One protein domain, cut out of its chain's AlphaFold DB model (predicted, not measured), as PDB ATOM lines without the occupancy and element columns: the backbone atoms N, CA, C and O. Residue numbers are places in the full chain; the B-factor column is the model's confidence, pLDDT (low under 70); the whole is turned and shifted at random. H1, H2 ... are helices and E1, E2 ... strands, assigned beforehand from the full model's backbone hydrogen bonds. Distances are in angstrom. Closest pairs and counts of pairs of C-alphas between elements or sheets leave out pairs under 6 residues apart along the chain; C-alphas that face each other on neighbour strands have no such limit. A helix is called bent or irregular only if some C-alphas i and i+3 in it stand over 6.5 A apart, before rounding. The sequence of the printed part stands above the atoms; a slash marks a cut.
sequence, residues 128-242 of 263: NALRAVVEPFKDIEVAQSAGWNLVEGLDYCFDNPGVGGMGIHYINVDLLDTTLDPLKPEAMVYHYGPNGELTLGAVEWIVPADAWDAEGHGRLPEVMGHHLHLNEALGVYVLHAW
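This is residues 128 to 242 of the 263 residues of an uncharacterized protein of Sphaerobacter thermophilus (strain DSM 20745 / S 6022) (UniProt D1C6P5). One strongly twisted sheet of six antiparallel strands, curled from edge to edge, makes the core, with the long bent strand E4 near the middle of the domain. H1 packs on E3 and E4, H2 makes a corner with H1 and only grazes the sheet, and H3 stands at the end of E4, away from both other helices. The printed part has 115 residues, with three named helices and six named strands in the order H1, H2, E1, E2, E3, E4, H3, E5, E6; the sheet's order is E1, E2, E3, E4, E6, E5. The class is mixed, helices and strands; the whole is compact, with a radius of gyration of the C-alphas of 14.2 A and spans of 47 by 32 by 26 A.

H1, residues 128 to 138, begins at C-alpha 128 (-28.030, -23.722, -25.795) and is 15.2 A long; it is irregular, with C-alphas 133 and 136 7.3 A apart. H2 is residues 140 to 145 and E1 residues 158 to 160. E2, residues 164 to 171, is 20.8 A long, and E3, residues 187 to 192, 16.6 A. E4, residues 198 to 208, is 27.3 A long, bends by 69 degrees at residue 201 and ends at (-7.176, -32.062, -11.856). H3 is residues 209 to 214, E5 residues 229 to 231. E6, residues 236 to 241, is 15.9 A long and ends at (-16.872, -28.606, -26.763).

E1 to E4 form a meander, each strand the antiparallel neighbour of the one before. N 158 and O 167 of E1 and E2 are 2.9 A apart, N 168 and O 190 of E2 and E3 2.7 A, and N 199 and O 191 of E4 and E3 2.8 A, each within hydrogen-bond range. So are N 237 and O 207 of E6 and E4, at 2.8 A, and N 238 and O 229 of the hairpin E5 and E6, at 2.8 A. E4, H3 and E5 are a split strand-helix-strand unit, two strands of one sheet that are not neighbours, with H3 between them along the chain and E6 between them in the sheet, and its crossover is right-handed. H1 is on the sheet at a height of 9.6 A; the C-alphas of Lys 138 and Leu 200 are its closest to E4, 5.2 A. H1 and H2 only just touch, only at the corner, with 3 pairs of C-alphas within 8 A, the closest those of Phe 137 and Ala 143, 4.7 A. H3 stands up from the sheet over E6, its closest C-alphas being Ala 209 and Val 236, 4.7 A. H1 and H3 make two layers with the sheet, helices on one face of it, though the local planes under them lean 78 and 85 degrees from the whole sheet's. Every O i to N i+4 pair is within hydrogen-bond range in H2 and H3, and 4 of 7 in H1.

The two C-alphas farthest apart, those of Asn 195 and Gly 216, are 47.1 A apart. The printed part has no cut. The links H2 to E1, E2 to E3 and H3 to E5 are long, with 12, 15 and 14 residues. The mean pLDDT of the printed part is 95.8, and no printed residue is under 70.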
ATOM      1  N   ASN A 128     -27.382 -25.004 -25.506       96.12
ATOM      2  CA  ASN A 128     -28.030 -23.722 -25.795       96.12
ATOM      3  C   ASN A 128     -27.980 -22.762 -24.601       96.12
ATOM      4  O   ASN A 128     -27.722 -21.573 -24.794       96.12
ATOM      5  N   ALA A 129     -28.191 -23.265 -23.383       96.50
ATOM      6  CA  ALA A 129     -28.042 -22.470 -22.169       96.50
ATOM      7  C   ALA A 129     -26.591 -21.998 -21.991       96.50
ATOM      8  O   ALA A 129     -26.354 -20.809 -21.787       96.50
ATOM      9  N   LEU A 130     -25.626 -22.900 -22.166       98.12
ATOM     10  CA  LEU A 130     -24.199 -22.606 -22.105       98.12
ATOM     11  C   LEU A 130     -23.802 -21.534 -23.118       98.12
ATOM     12  O   LEU A 130     -23.191 -20.545 -22.727       98.12
ATOM     13  N   ARG A 131     -24.216 -21.666 -24.389       98.50
ATOM     14  CA  ARG A 131     -23.995 -20.630 -25.413       98.50
ATOM     15  C   ARG A 131     -24.487 -19.267 -24.945       98.50
ATOM     16  O   ARG A 131     -23.757 -18.299 -25.082       98.50
ATOM     17  N   ALA A 132     -25.691 -19.186 -24.377       98.06
ATOM     18  CA  ALA A 132     -26.236 -17.920 -23.891       98.06
ATOM     19  C   ALA A 132     -25.424 -17.331 -22.722       98.06
ATOM     20  O   ALA A 132     -25.261 -16.114 -22.653       98.06
ATOM     21  N   VAL A 133     -24.904 -18.179 -21.827       98.12
ATOM     22  CA  VAL A 133     -24.072 -17.764 -20.687       98.12
ATOM     23  C   VAL A 133     -22.712 -17.236 -21.142       98.12
ATOM     24  O   VAL A 133     -22.261 -16.213 -20.633       98.12
ATOM     25  N   VAL A 134     -22.073 -17.907 -22.103       98.38
ATOM     26  CA  VAL A 134     -20.696 -17.596 -22.528       98.38
ATOM     27  C   VAL A 134     -20.618 -16.700 -23.766       98.38
ATOM     28  O   VAL A 134     -19.535 -16.262 -24.135       98.38
ATOM     29  N   GLU A 135     -21.754 -16.354 -24.384       98.31
ATOM     30  CA  GLU A 135     -21.840 -15.405 -25.506       98.31
ATOM     31  C   GLU A 135     -21.083 -14.086 -25.247       98.31
ATOM     32  O   GLU A 135     -20.357 -13.652 -26.146       98.31
ATOM     33  N   PRO A 136     -21.167 -13.446 -24.057       98.31
ATOM     34  CA  PRO A 136     -20.423 -12.213 -23.792       98.31
ATOM     35  C   PRO A 136     -18.900 -12.392 -23.848       98.31
ATOM     36  O   PRO A 136     -18.191 -11.437 -24.148       98.31
ATOM     37  N   PHE A 137     -18.397 -13.606 -23.603       98.44
ATOM     38  CA  PHE A 137     -16.967 -13.926 -23.631       98.44
ATOM     39  C   PHE A 137     -16.418 -14.088 -25.050       98.44
ATOM     40  O   PHE A 137     -15.221 -14.296 -25.223       98.44
ATOM     41  N   LYS A 138     -17.238 -13.923 -26.096       97.62
ATOM     42  CA  LYS A 138     -16.707 -13.688 -27.449       97.62
ATOM     43  C   LYS A 138     -15.782 -12.471 -27.489       97.62
ATOM     44  O   LYS A 138     -14.847 -12.458 -28.285       97.62
ATOM     45  N   ASP A 139     -16.029 -11.485 -26.628       97.44
ATOM     46  CA  ASP A 139     -15.075 -10.424 -26.331       97.44
ATOM     47  C   ASP A 139     -14.056 -10.918 -25.295       97.44
ATOM     48  O   ASP A 139     -14.389 -11.267 -24.158       97.44
ATOM     49  N   ILE A 140     -12.793 -10.951 -25.707       96.06
ATOM     50  CA  ILE A 140     -11.702 -11.493 -24.905       96.06
ATOM     51  C   ILE A 140     -11.397 -10.638 -23.675       96.06
ATOM     52  O   ILE A 140     -11.046 -11.178 -22.629       96.06
ATOM     53  N   GLU A 141     -11.587  -9.319 -23.758       97.31
ATOM     54  CA  GLU A 141     -11.363  -8.424 -22.621       97.31
ATOM     55  C   GLU A 141     -12.406  -8.700 -21.531       97.31
ATOM     56  O   GLU A 141     -12.089  -8.694 -20.338       97.31
ATOM     57  N   VAL A 142     -13.639  -9.030 -21.938       98.38
ATOM     58  CA  VAL A 142     -14.704  -9.454 -21.021       98.38
ATOM     59  C   VAL A 142     -14.336 -10.782 -20.360       98.38
ATOM     60  O   VAL A 142     -14.424 -10.880 -19.135       98.38
ATOM     61  N   ALA A 143     -13.863 -11.770 -21.125       98.12
ATOM     62  CA  ALA A 143     -13.435 -13.066 -20.586       98.12
ATOM     63  C   ALA A 143     -12.284 -12.931 -19.571       98.12
ATOM     64  O   ALA A 143     -12.372 -13.452 -18.455       98.12
ATOM     65  N   GLN A 144     -11.251 -12.156 -19.912       98.12
ATOM     66  CA  GLN A 144     -10.102 -11.887 -19.041       98.12
ATOM     67  C   GLN A 144     -10.505 -11.151 -17.765       98.12
ATOM     68  O   GLN A 144     -10.094 -11.540 -16.669       98.12
ATOM     69  N   SER A 145     -11.367 -10.134 -17.882       98.25
ATOM     70  CA  SER A 145     -11.897  -9.408 -16.721       98.25
ATOM     71  C   SER A 145     -12.703 -10.305 -15.775       98.25
ATOM     72  O   SER A 145     -12.779 -10.025 -14.578       98.25
ATOM     73  N   ALA A 146     -13.277 -11.389 -16.305       97.62
ATOM     74  CA  ALA A 146     -14.043 -12.377 -15.560       97.62
ATOM     75  C   ALA A 146     -13.194 -13.561 -15.045       97.62
ATOM     76  O   ALA A 146     -13.725 -14.417 -14.339       97.62
ATOM     77  N   GLY A 147     -11.888 -13.594 -15.346       98.06
ATOM     78  CA  GLY A 147     -10.925 -14.542 -14.773       98.06
ATOM     79  C   GLY A 147     -10.334 -15.562 -15.751       98.06
ATOM     80  O   GLY A 147      -9.361 -16.220 -15.393       98.06
ATOM     81  N   TRP A 148     -10.838 -15.665 -16.984       98.50
ATOM     82  CA  TRP A 148     -10.273 -16.564 -17.999       98.50
ATOM     83  C   TRP A 148      -9.072 -15.906 -18.678       98.50
ATOM     84  O   TRP A 148      -9.224 -15.011 -19.507       98.50
ATOM     85  N   ASN A 149      -7.866 -16.344 -18.322       98.31
ATOM     86  CA  ASN A 149      -6.615 -15.726 -18.757       98.31
ATOM     87  C   ASN A 149      -5.690 -16.745 -19.426       98.31
ATOM     88  O   ASN A 149      -5.839 -17.952 -19.252       98.31
ATOM     89  N   LEU A 150      -4.710 -16.256 -20.186       97.81
ATOM     90  CA  LEU A 150      -3.644 -17.117 -20.690       97.81
ATOM     91  C   LEU A 150      -2.803 -17.632 -19.521       97.81
ATOM     92  O   LEU A 150      -2.452 -16.874 -18.613       97.81
ATOM     93  N   VAL A 151      -2.460 -18.914 -19.577       96.25
ATOM     94  CA  VAL A 151      -1.559 -19.560 -18.624       96.25
ATOM     95  C   VAL A 151      -0.198 -19.713 -19.286       96.25
ATOM     96  O   VAL A 151      -0.103 -20.247 -20.388       96.25
ATOM     97  N   GLU A 152       0.853 -19.234 -18.621       94.94
ATOM     98  CA  GLU A 152       2.224 -19.313 -19.132       94.94
ATOM     99  C   GLU A 152       2.602 -20.764 -19.466       94.94
ATOM    100  O   GLU A 152       2.447 -21.666 -18.640       94.94
ATOM    101  N   GLY A 153       3.098 -20.989 -20.684       92.19
ATOM    102  CA  GLY A 153       3.462 -22.321 -21.166       92.19
ATOM    103  C   GLY A 153       2.300 -23.103 -21.781       92.19
ATOM    104  O   GLY A 153       2.541 -24.181 -22.318       92.19
ATOM    105  N   LEU A 154       1.081 -22.560 -21.747       92.75
ATOM    106  CA  LEU A 154      -0.101 -23.020 -22.492       92.75
ATOM    107  C   LEU A 154      -0.702 -21.879 -23.339       92.75
ATOM    108  O   LEU A 154      -1.788 -22.002 -23.898       92.75
ATOM    109  N   ASP A 155       0.007 -20.755 -23.441       93.69
ATOM    110  CA  ASP A 155      -0.411 -19.491 -24.044       93.69
ATOM    111  C   ASP A 155      -0.252 -19.453 -25.575       93.69
ATOM    112  O   ASP A 155      -0.054 -18.402 -26.184       93.69
ATOM    113  N   TYR A 156      -0.353 -20.616 -26.213       92.69
ATOM    114  CA  TYR A 156      -0.223 -20.787 -27.654       92.69
ATOM    115  C   TYR A 156      -1.409 -21.556 -28.236       92.69
ATOM    116  O   TYR A 156      -2.209 -22.166 -27.530       92.69
ATOM    117  N   CYS A 157      -1.544 -21.499 -29.560       93.50
ATOM    118  CA  CYS A 157      -2.557 -22.272 -30.263       93.50
ATOM    119  C   CYS A 157      -2.082 -23.718 -30.396       93.50
ATOM    120  O   CYS A 157      -1.046 -23.967 -31.013       93.50
ATOM    121  N   PHE A 158      -2.828 -24.653 -29.819       92.88
ATOM    122  CA  PHE A 158      -2.530 -26.076 -29.898       92.88
ATOM    123  C   PHE A 158      -2.939 -26.613 -31.270       92.88
ATOM    124  O   PHE A 158      -4.116 -26.561 -31.639       92.88
ATOM    125  N   ASP A 159      -1.975 -27.142 -32.021       93.25
ATOM    126  CA  ASP A 159      -2.200 -27.794 -33.305       93.25
ATOM    127  C   ASP A 159      -1.741 -29.251 -33.313       93.25
ATOM    128  O   ASP A 159      -0.844 -29.678 -32.586       93.25
ATOM    129  N   ASN A 160      -2.383 -30.024 -34.181       92.50
ATOM    130  CA  ASN A 160      -1.990 -31.378 -34.506       92.50
ATOM    131  C   ASN A 160      -1.888 -31.488 -36.036       92.50
ATOM    132  O   ASN A 160      -2.917 -31.572 -36.724       92.50
ATOM    133  N   PRO A 161      -0.665 -31.430 -36.600       90.94
ATOM    134  CA  PRO A 161      -0.455 -31.402 -38.041       90.94
ATOM    135  C   PRO A 161      -1.160 -32.548 -38.776       90.94
ATOM    136  O   PRO A 161      -0.901 -33.725 -38.539       90.94
ATOM    137  N   GLY A 162      -2.036 -32.191 -39.719       90.00
ATOM    138  CA  GLY A 162      -2.832 -33.148 -40.496       90.00
ATOM    139  C   GLY A 162      -4.127 -33.616 -39.822       90.00
ATOM    140  O   GLY A 162      -4.892 -34.332 -40.464       90.00
ATOM    141  N   VAL A 163      -4.388 -33.195 -38.581       94.31
ATOM    142  CA  VAL A 163      -5.630 -33.476 -37.842       94.31
ATOM    143  C   VAL A 163      -6.465 -32.207 -37.679       94.31
ATOM    144  O   VAL A 163      -7.643 -32.223 -38.018       94.31
ATOM    145  N   GLY A 164      -5.870 -31.106 -37.214       95.06
ATOM    146  CA  GLY A 164      -6.581 -29.846 -36.987       95.06
ATOM    147  C   GLY A 164      -5.989 -29.019 -35.851       95.06
ATOM    148  O   GLY A 164      -4.929 -29.344 -35.316       95.06
ATOM    149  N   GLY A 165      -6.685 -27.946 -35.487       96.19
ATOM    150  CA  GLY A 165      -6.370 -27.115 -34.328       96.19
ATOM    151  C   GLY A 165      -7.344 -27.357 -33.178       96.19
ATOM    152  O   GLY A 165      -8.521 -27.634 -33.405       96.19
ATOM    153  N   MET A 166      -6.839 -27.236 -31.955       96.06
ATOM    154  CA  MET A 166      -7.625 -27.226 -30.717       96.06
ATOM    155  C   MET A 166      -7.840 -25.790 -30.218       96.06
ATOM    156  O   MET A 166      -8.804 -25.517 -29.523       96.06
ATOM    157  N   GLY A 167      -6.999 -24.840 -30.646       96.81
ATOM    158  CA  GLY A 167      -7.153 -23.418 -30.328       96.81
ATOM    159  C   GLY A 167      -6.283 -22.957 -29.158       96.81
ATOM    160  O   GLY A 167      -5.334 -23.631 -28.762       96.81
ATOM    161  N   ILE A 168      -6.573 -21.761 -28.658       97.69
ATOM    162  CA  ILE A 168      -5.867 -21.058 -27.585       97.69
ATOM    163  C   ILE A 168      -6.777 -21.052 -26.360       97.69
ATOM    164  O   ILE A 168      -7.896 -20.534 -26.424       97.69
ATOM    165  N   HIS A 169      -6.284 -21.599 -25.251       98.06
ATOM    166  CA  HIS A 169      -7.069 -21.799 -24.036       98.06
ATOM    167  C   HIS A 169      -6.854 -20.631 -23.076       98.06
ATOM    168  O   HIS A 169      -5.746 -20.383 -22.601       98.06
ATOM    169  N   TYR A 170      -7.935 -19.917 -22.784       98.56
ATOM    170  CA  TYR A 170      -8.000 -18.937 -21.711       98.56
ATOM    171  C   TYR A 170      -8.636 -19.641 -20.525       98.56
ATOM    172  O   TYR A 170      -9.818 -19.970 -20.569       98.56
ATOM    173  N   ILE A 171      -7.840 -19.909 -19.498       98.56
ATOM    174  CA  ILE A 171      -8.196 -20.787 -18.386       98.56
ATOM    175  C   ILE A 171      -8.485 -19.931 -17.157       98.56
ATOM    176  O   ILE A 171      -7.750 -18.991 -16.843       98.56
ATOM    177  N   ASN A 172      -9.563 -20.257 -16.453       98.44
ATOM    178  CA  ASN A 172      -9.851 -19.708 -15.139       98.44
ATOM    179  C   ASN A 172      -9.346 -20.683 -14.070       98.44
ATOM    180  O   ASN A 172     -10.010 -21.658 -13.729       98.44
ATOM    181  N   VAL A 173      -8.144 -20.421 -13.557       96.62
ATOM    182  CA  VAL A 173      -7.456 -21.312 -12.607       96.62
ATOM    183  C   VAL A 173      -8.180 -21.461 -11.269       96.62
ATOM    184  O   VAL A 173      -7.984 -22.465 -10.592       96.62
ATOM    185  N   ASP A 174      -9.042 -20.506 -10.908       96.62
ATOM    186  CA  ASP A 174      -9.853 -20.575  -9.688       96.62
ATOM    187  C   ASP A 174     -10.995 -21.600  -9.804       96.62
ATOM    188  O   ASP A 174     -11.622 -21.924  -8.797       96.62
ATOM    189  N   LEU A 175     -11.280 -22.087 -11.019       97.69
ATOM    190  CA  LEU A 175     -12.276 -23.127 -11.290       97.69
ATOM    191  C   LEU A 175     -11.662 -24.528 -11.414       97.69
ATOM    192  O   LEU A 175     -12.403 -25.490 -11.559       97.69
ATOM    193  N   LEU A 176     -10.332 -24.667 -11.363       96.94
ATOM    194  CA  LEU A 176      -9.658 -25.965 -11.473       96.94
ATOM    195  C   LEU A 176      -9.781 -26.761 -10.164       96.94
ATOM    196  O   LEU A 176      -8.820 -26.910  -9.406       96.94
ATOM    197  N   ASP A 177     -10.980 -27.268  -9.907       95.56
ATOM    198  CA  ASP A 177     -11.322 -28.116  -8.771       95.56
ATOM    199  C   ASP A 177     -12.082 -29.383  -9.225       95.56
ATOM    200  O   ASP A 177     -12.060 -29.762 -10.396       95.56
ATOM    201  N   THR A 178     -12.672 -30.120  -8.282       96.19
ATOM    202  CA  THR A 178     -13.421 -31.362  -8.550       96.19
ATOM    203  C   THR A 178     -14.923 -31.134  -8.767       96.19
ATOM    204  O   THR A 178     -15.689 -32.089  -8.896       96.19
ATOM    205  N   THR A 179     -15.377 -29.883  -8.828       94.06
ATOM    206  CA  THR A 179     -16.771 -29.498  -9.055       94.06
ATOM    207  C   THR A 179     -16.974 -29.072 -10.502       94.06
ATOM    208  O   THR A 179     -16.519 -28.022 -10.927       94.06
ATOM    209  N   LEU A 180     -17.756 -29.850 -11.251       93.31
ATOM    210  CA  LEU A 180     -18.089 -29.535 -12.639       93.31
ATOM    211  C   LEU A 180     -19.458 -28.859 -12.754       93.31
ATOM    212  O   LEU A 180     -20.493 -29.492 -12.524       93.31
ATOM    213  N   ASP A 181     -19.466 -27.591 -13.164       96.00
ATOM    214  CA  ASP A 181     -20.679 -26.866 -13.553       96.00
ATOM    215  C   ASP A 181     -20.823 -26.863 -15.094       96.00
ATOM    216  O   ASP A 181     -20.012 -26.250 -15.800       96.00
ATOM    217  N   PRO A 182     -21.875 -27.493 -15.658       95.69
ATOM    218  CA  PRO A 182     -22.120 -27.504 -17.102       95.69
ATOM    219  C   PRO A 182     -22.280 -26.122 -17.751       95.69
ATOM    220  O   PRO A 182     -22.229 -26.025 -18.975       95.69
ATOM    221  N   LEU A 183     -22.525 -25.063 -16.975       97.06
ATOM    222  CA  LEU A 183     -22.693 -23.694 -17.472       97.06
ATOM    223  C   LEU A 183     -21.495 -22.789 -17.167       97.06
ATOM    224  O   LEU A 183     -21.517 -21.614 -17.540       97.06
ATOM    225  N   LYS A 184     -20.453 -23.309 -16.514       97.50
ATOM    226  CA  LYS A 184     -19.277 -22.532 -16.119       97.50
ATOM    227  C   LYS A 184     -17.983 -23.320 -16.384       97.50
ATOM    228  O   LYS A 184     -17.357 -23.773 -15.438       97.50
ATOM    229  N   PRO A 185     -17.597 -23.483 -17.661       98.25
ATOM    230  CA  PRO A 185     -16.413 -24.249 -18.035       98.25
ATOM    231  C   PRO A 185     -15.119 -23.578 -17.562       98.25
ATOM    232  O   PRO A 185     -15.014 -22.345 -17.500       98.25
ATOM    233  N   GLU A 186     -14.109 -24.397 -17.285       98.56
ATOM    234  CA  GLU A 186     -12.806 -23.953 -16.789       98.56
ATOM    235  C   GLU A 186     -11.996 -23.199 -17.854       98.56
ATOM    236  O   GLU A 186     -11.182 -22.340 -17.503       98.56
ATOM    237  N   ALA A 187     -12.257 -23.433 -19.145       98.56
ATOM    238  CA  ALA A 187     -11.589 -22.731 -20.236       98.56
ATOM    239  C   ALA A 187     -12.536 -22.204 -21.329       98.56
ATOM    240  O   ALA A 187     -13.479 -22.870 -21.760       98.56
ATOM    241  N   MET A 188     -12.219 -20.998 -21.812       98.75
ATOM    242  CA  MET A 188     -12.716 -20.429 -23.068       98.75
ATOM    243  C   MET A 188     -11.679 -20.683 -24.162       98.75
ATOM    244  O   MET A 188     -10.492 -20.412 -23.959       98.75
ATOM    245  N   VAL A 189     -12.108 -21.175 -25.324       98.56
ATOM    246  CA  VAL A 189     -11.191 -21.606 -26.385       98.56
ATOM    247  C   VAL A 189     -11.396 -20.777 -27.646       98.56
ATOM    248  O   VAL A 189     -12.438 -20.834 -28.313       98.56
ATOM    249  N   TYR A 190     -10.362 -20.017 -27.996       98.00
ATOM    250  CA  TYR A 190     -10.356 -19.145 -29.165       98.00
ATOM    251  C   TYR A 190      -9.509 -19.737 -30.282       98.00
ATOM    252  O   TYR A 190      -8.519 -20.421 -30.042       98.00
ATOM    253  N   HIS A 191      -9.843 -19.423 -31.523       96.19
ATOM    254  CA  HIS A 191      -8.985 -19.711 -32.664       96.19
ATOM    255  C   HIS A 191      -8.933 -18.523 -33.617       96.19
ATOM    256  O   HIS A 191      -9.784 -17.633 -33.566       96.19
ATOM    257  N   TYR A 192      -7.939 -18.512 -34.504       94.50
ATOM    258  CA  TYR A 192      -7.864 -17.507 -35.554       94.50
ATOM    259  C   TYR A 192      -8.985 -17.730 -36.576       94.50
ATOM    260  O   TYR A 192      -9.199 -18.844 -37.068       94.50
ATOM    261  N   GLY A 193      -9.735 -16.670 -36.854       87.50
ATOM    262  CA  GLY A 193     -10.685 -16.575 -37.948       87.50
ATOM    263  C   GLY A 193      -9.979 -16.300 -39.280       87.50
ATOM    264  O   GLY A 193      -8.760 -16.113 -39.323       87.50
ATOM    265  N   PRO A 194     -10.727 -16.245 -40.395       82.81
ATOM    266  CA  PRO A 194     -10.151 -16.094 -41.731       82.81
ATOM    267  C   PRO A 194      -9.304 -14.832 -41.945       82.81
ATOM    268  O   PRO A 194      -8.477 -14.827 -42.856       82.81
ATOM    269  N   ASN A 195      -9.502 -13.768 -41.154       85.81
ATOM    270  CA  ASN A 195      -8.721 -12.527 -41.250       85.81
ATOM    271  C   ASN A 195      -7.729 -12.360 -40.083       85.81
ATOM    272  O   ASN A 195      -7.200 -11.264 -39.886       85.81
ATOM    273  N   GLY A 196      -7.472 -13.428 -39.322       86.88
ATOM    274  CA  GLY A 196      -6.562 -13.426 -38.174       86.88
ATOM    275  C   GLY A 196      -7.176 -12.880 -36.881       86.88
ATOM    276  O   GLY A 196      -6.475 -12.762 -35.878       86.88
ATOM    277  N   GLU A 197      -8.469 -12.549 -36.861       90.75
ATOM    278  CA  GLU A 197      -9.178 -12.192 -35.633       90.75
ATOM    279  C   GLU A 197      -9.347 -13.406 -34.712       90.75
ATOM    280  O   GLU A 197      -9.635 -14.506 -35.177       90.75
ATOM    281  N   LEU A 198      -9.214 -13.228 -33.396       93.38
ATOM    282  CA  LEU A 198      -9.556 -14.293 -32.454       93.38
ATOM    283  C   LEU A 198     -11.075 -14.441 -32.361       93.38
ATOM    284  O   LEU A 198     -11.796 -13.470 -32.143       93.38
ATOM    285  N   THR A 199     -11.549 -15.671 -32.515       95.25
ATOM    286  CA  THR A 199     -12.963 -16.045 -32.447       95.25
ATOM    287  C   THR A 199     -13.140 -17.109 -31.374       95.25
ATOM    288  O   THR A 199     -12.437 -18.117 -31.397       95.25
ATOM    289  N   LEU A 200     -14.077 -16.902 -30.443       98.12
ATOM    290  CA  LEU A 200     -14.472 -17.936 -29.486       98.12
ATOM    291  C   LEU A 200     -15.179 -19.058 -30.251       98.12
ATOM    292  O   LEU A 200     -16.270 -18.847 -30.787       98.12
ATOM    293  N   GLY A 201     -14.546 -20.226 -30.321       97.62
ATOM    294  CA  GLY A 201     -15.061 -21.371 -31.069       97.62
ATOM    295  C   GLY A 201     -15.583 -22.486 -30.176       97.62
ATOM    296  O   GLY A 201     -16.550 -23.168 -30.537       97.62
ATOM    297  N   ALA A 202     -14.969 -22.643 -29.006       98.56
ATOM    298  CA  ALA A 202     -15.225 -23.738 -28.093       98.56
ATOM    299  C   ALA A 202     -15.081 -23.311 -26.625       98.56
ATOM    300  O   ALA A 202     -14.672 -22.192 -26.306       98.56
ATOM    301  N   VAL A 203     -15.447 -24.228 -25.740       98.75
ATOM    302  CA  VAL A 203     -15.135 -24.196 -24.311       98.75
ATOM    303  C   VAL A 203     -14.575 -25.552 -23.906       98.75
ATOM    304  O   VAL A 203     -14.755 -26.528 -24.636       98.75
ATOM    305  N   GLU A 204     -13.942 -25.633 -22.746       98.56
ATOM    306  CA  GLU A 204     -13.420 -26.897 -22.234       98.56
ATOM    307  C   GLU A 204     -13.628 -27.000 -20.724       98.56
ATOM    308  O   GLU A 204     -13.405 -26.032 -19.989       98.56
ATOM    309  N   TRP A 205     -14.081 -28.177 -20.284       98.62
ATOM    310  CA  TRP A 205     -14.105 -28.531 -18.867       98.62
ATOM    311  C   TRP A 205     -12.824 -29.241 -18.483       98.62
ATOM    312  O   TRP A 205     -12.379 -30.122 -19.221       98.62
ATOM    313  N   ILE A 206     -12.263 -28.886 -17.330       98.50
ATOM    314  CA  ILE A 206     -10.949 -29.352 -16.884       98.50
ATOM    315  C   ILE A 206     -11.018 -29.717 -15.403       98.50
ATOM    316  O   ILE A 206     -11.383 -28.895 -14.572       98.50
ATOM    317  N   VAL A 207     -10.600 -30.934 -15.058       98.31
ATOM    318  CA  VAL A 207     -10.523 -31.401 -13.666       98.31
ATOM    319  C   VAL A 207      -9.114 -31.919 -13.372       98.31
ATOM    320  O   VAL A 207      -8.632 -32.780 -14.115       98.31
ATOM    321  N   PRO A 208      -8.441 -31.471 -12.292       98.00
ATOM    322  CA  PRO A 208      -7.176 -32.062 -11.856       98.00
ATOM    323  C   PRO A 208      -7.345 -33.557 -11.554       98.00
ATOM    324  O   PRO A 208      -8.141 -33.942 -10.692       98.00
ATOM    325  N   ALA A 209      -6.626 -34.414 -12.286       97.62
ATOM    326  CA  ALA A 209      -6.861 -35.857 -12.230       97.62
ATOM    327  C   ALA A 209      -6.477 -36.453 -10.868       97.62
ATOM    328  O   ALA A 209      -7.187 -37.308 -10.345       97.62
ATOM    329  N   ASP A 210      -5.400 -35.955 -10.258       96.94
ATOM    330  CA  ASP A 210      -4.950 -36.386  -8.936       96.94
ATOM    331  C   ASP A 210      -5.969 -36.061  -7.833       96.94
ATOM    332  O   ASP A 210      -6.239 -36.907  -6.977       96.94
ATOM    333  N   ALA A 211      -6.566 -34.868  -7.876       97.12
ATOM    334  CA  ALA A 211      -7.605 -34.445  -6.947       97.12
ATOM    335  C   ALA A 211      -8.879 -35.282  -7.114       97.12
ATOM    336  O   ALA A 211      -9.418 -35.777  -6.123       97.12
ATOM    337  N   TRP A 212      -9.327 -35.496  -8.356       97.38
ATOM    338  CA  TRP A 212     -10.509 -36.314  -8.637       97.38
ATOM    339  C   TRP A 212     -10.334 -37.766  -8.183       97.38
ATOM    340  O   TRP A 212     -11.199 -38.326  -7.504       97.38
ATOM    341  N   ASP A 213      -9.197 -38.377  -8.511       96.25
ATOM    342  CA  ASP A 213      -8.921 -39.770  -8.163       96.25
ATOM    343  C   ASP A 213      -8.779 -39.964  -6.649       96.25
ATOM    344  O   ASP A 213      -9.221 -40.985  -6.108       96.25
ATOM    345  N   ALA A 214      -8.223 -38.974  -5.941       97.19
ATOM    346  CA  ALA A 214      -8.100 -38.998  -4.486       97.19
ATOM    347  C   ALA A 214      -9.458 -39.019  -3.760       97.19
ATOM    348  O   ALA A 214      -9.542 -39.553  -2.649       97.19
ATOM    349  N   GLU A 215     -10.524 -38.495  -4.373       96.50
ATOM    350  CA  GLU A 215     -11.884 -38.549  -3.819       96.50
ATOM    351  C   GLU A 215     -12.532 -39.942  -3.943       96.50
ATOM    352  O   GLU A 215     -13.488 -40.247  -3.225       96.50
ATOM    353  N   GLY A 216     -11.994 -40.830  -4.788       89.44
ATOM    354  CA  GLY A 216     -12.397 -42.237  -4.832       89.44
ATOM    355  C   GLY A 216     -13.768 -42.503  -5.466       89.44
ATOM    356  O   GLY A 216     -14.427 -43.482  -5.109       89.44
ATOM    357  N   HIS A 217     -14.197 -41.670  -6.423       85.75
ATOM    358  CA  HIS A 217     -15.506 -41.770  -7.097       85.75
ATOM    359  C   HIS A 217     -15.761 -43.094  -7.827       85.75
ATOM    360  O   HIS A 217     -16.914 -43.476  -8.031       85.75
ATOM    361  N   GLY A 218     -14.704 -43.779  -8.277       88.50
ATOM    362  CA  GLY A 218     -14.806 -45.014  -9.066       88.50
ATOM    363  C   GLY A 218     -15.372 -44.823 -10.482       88.50
ATOM    364  O   GLY A 218     -15.733 -45.806 -11.130       88.50
ATOM    365  N   ARG A 219     -15.464 -43.577 -10.959       92.75
ATOM    366  CA  ARG A 219     -15.914 -43.190 -12.305       92.75
ATOM    367  C   ARG A 219     -15.166 -41.946 -12.781       92.75
ATOM    368  O   ARG A 219     -14.667 -41.180 -11.957       92.75
ATOM    369  N   LEU A 220     -15.128 -41.745 -14.097       96.62
ATOM    370  CA  LEU A 220     -14.580 -40.529 -14.699       96.62
ATOM    371  C   LEU A 220     -15.474 -39.317 -14.386       96.62
ATOM    372  O   LEU A 220     -16.690 -39.501 -14.224       96.62
ATOM    373  N   PRO A 221     -14.907 -38.096 -14.331       97.50
ATOM    374  CA  PRO A 221     -15.710 -36.883 -14.302       97.50
ATOM    375  C   PRO A 221     -16.634 -36.844 -15.519       97.50
ATOM    376  O   PRO A 221     -16.319 -37.383 -16.582       97.50
ATOM    377  N   GLU A 222     -17.802 -36.236 -15.361       95.31
ATOM    378  CA  GLU A 222     -18.835 -36.235 -16.389       95.31
ATOM    379  C   GLU A 222     -19.561 -34.897 -16.404       95.31
ATOM    380  O   GLU A 222     -19.950 -34.383 -15.353       95.31
ATOM    381  N   VAL A 223     -19.792 -34.369 -17.603       94.31
ATOM    382  CA  VAL A 223     -20.586 -33.164 -17.830       94.31
ATOM    383  C   VAL A 223     -21.535 -33.412 -19.002       94.31
ATOM    384  O   VAL A 223     -21.155 -33.980 -20.022       94.31
ATOM    385  N   MET A 224     -22.810 -33.042 -18.848       89.94
ATOM    386  CA  MET A 224     -23.854 -33.230 -19.877       89.94
ATOM    387  C   MET A 224     -24.012 -34.668 -20.412       89.94
ATOM    388  O   MET A 224     -24.394 -34.848 -21.567       89.94
ATOM    389  N   GLY A 225     -23.731 -35.694 -19.604       89.81
ATOM    390  CA  GLY A 225     -23.796 -37.089 -20.058       89.81
ATOM    391  C   GLY A 225     -22.526 -37.590 -20.757       89.81
ATOM    392  O   GLY A 225     -22.509 -38.719 -21.245       89.81
ATOM    393  N   HIS A 226     -21.477 -36.765 -20.836       93.81
ATOM    394  CA  HIS A 226     -20.215 -37.083 -21.495       93.81
ATOM    395  C   HIS A 226     -19.086 -37.170 -20.472       93.81
ATOM    396  O   HIS A 226     -18.872 -36.247 -19.683       93.81
ATOM    397  N   HIS A 227     -18.357 -38.285 -20.485       96.88
ATOM    398  CA  HIS A 227     -17.169 -38.441 -19.656       96.88
ATOM    399  C   HIS A 227     -16.032 -37.573 -20.181       96.88
ATOM    400  O   HIS A 227     -15.759 -37.568 -21.382       96.88
ATOM    401  N   LEU A 228     -15.342 -36.901 -19.264       98.19
ATOM    402  CA  LEU A 228     -14.050 -36.294 -19.551       98.19
ATOM    403  C   LEU A 228     -13.023 -37.419 -19.760       98.19
ATOM    404  O   LEU A 228     -13.069 -38.453 -19.083       98.19
ATOM    405  N   HIS A 229     -12.090 -37.227 -20.690       97.81
ATOM    406  CA  HIS A 229     -10.998 -38.164 -20.947       97.81
ATOM    407  C   HIS A 229      -9.689 -37.645 -20.338       97.81
ATOM    408  O   HIS A 229      -9.542 -36.456 -20.077       97.81
ATOM    409  N   LEU A 230      -8.736 -38.538 -20.062       97.81
ATOM    410  CA  LEU A 230      -7.469 -38.161 -19.434       97.81
ATOM    411  C   LEU A 230      -6.501 -37.567 -20.463       97.81
ATOM    412  O   LEU A 230      -6.113 -38.248 -21.411       97.81
ATOM    413  N   ASN A 231      -6.025 -36.351 -20.208       96.31
ATOM    414  CA  ASN A 231      -4.833 -35.803 -20.836       96.31
ATOM    415  C   ASN A 231      -3.617 -36.100 -19.944       96.31
ATOM    416  O   ASN A 231      -3.317 -35.369 -18.998       96.31
ATOM    417  N   GLU A 232      -2.907 -37.190 -20.247       94.75
ATOM    418  CA  GLU A 232      -1.763 -37.651 -19.445       94.75
ATOM    419  C   GLU A 232      -0.618 -36.635 -19.379       94.75
ATOM    420  O   GLU A 232       0.078 -36.559 -18.368       94.75
ATOM    421  N   ALA A 233      -0.414 -35.849 -20.441       91.62
ATOM    422  CA  ALA A 233       0.685 -34.890 -20.507       91.62
ATOM    423  C   ALA A 233       0.492 -33.726 -19.526       91.62
ATOM    424  O   ALA A 233       1.470 -33.212 -18.983       91.62
ATOM    425  N   LEU A 234      -0.762 -33.329 -19.304       93.25
ATOM    426  CA  LEU A 234      -1.132 -32.235 -18.408       93.25
ATOM    427  C   LEU A 234      -1.626 -32.718 -17.036       93.25
ATOM    428  O   LEU A 234      -1.728 -31.913 -16.116       93.25
ATOM    429  N   GLY A 235      -1.904 -34.016 -16.872       97.00
ATOM    430  CA  GLY A 235      -2.394 -34.575 -15.610       97.00
ATOM    431  C   GLY A 235      -3.817 -34.127 -15.262       97.00
ATOM    432  O   GLY A 235      -4.149 -33.978 -14.088       97.00
ATOM    433  N   VAL A 236      -4.654 -33.896 -16.275       97.88
ATOM    434  CA  VAL A 236      -6.032 -33.412 -16.115       97.88
ATOM    435  C   VAL A 236      -7.005 -34.272 -16.909       97.88
ATOM    436  O   VAL A 236      -6.670 -34.789 -17.974       97.88
ATOM    437  N   TYR A 237      -8.223 -34.413 -16.402       98.50
ATOM    438  CA  TYR A 237      -9.356 -34.865 -17.197       98.50
ATOM    439  C   TYR A 237      -9.936 -33.676 -17.957       98.50
ATOM    440  O   TYR A 237     -10.126 -32.620 -17.357       98.50
ATOM    441  N   VAL A 238     -10.233 -33.851 -19.245       98.12
ATOM    442  CA  VAL A 238     -10.765 -32.784 -20.099       98.12
ATOM    443  C   VAL A 238     -11.933 -33.244 -20.968       98.12
ATOM    444  O   VAL A 238     -12.029 -34.412 -21.360       98.12
ATOM    445  N   LEU A 239     -12.835 -32.314 -21.267       98.44
ATOM    446  CA  LEU A 239     -13.834 -32.462 -22.322       98.44
ATOM    447  C   LEU A 239     -13.937 -31.147 -23.085       98.44
ATOM    448  O   LEU A 239     -14.420 -30.145 -22.555       98.44
ATOM    449  N   HIS A 240     -13.524 -31.186 -24.343       98.31
ATOM    450  CA  HIS A 240     -13.637 -30.067 -25.262       98.31
ATOM    451  C   HIS A 240     -15.055 -29.981 -25.837       98.31
ATOM    452  O   HIS A 240     -15.683 -31.011 -26.067       98.31
ATOM    453  N   ALA A 241     -15.577 -28.780 -26.103       98.38
ATOM    454  CA  ALA A 241     -16.872 -28.606 -26.763       98.38
ATOM    455  C   ALA A 241     -16.898 -27.426 -27.746       98.38
ATOM    456  O   ALA A 241     -16.935 -26.257 -27.357       98.38
ATOM    457  N   TRP A 242     -16.988 -27.741 -29.037       98.25
ATOM    458  CA  TRP A 242     -17.105 -26.807 -30.162       98.25
ATOM    459  C   TRP A 242     -18.510 -26.207 -30.273       98.25
ATOM    460  O   TRP A 242     -19.336 -26.600 -31.101       98.25
TER     461      TRP A 242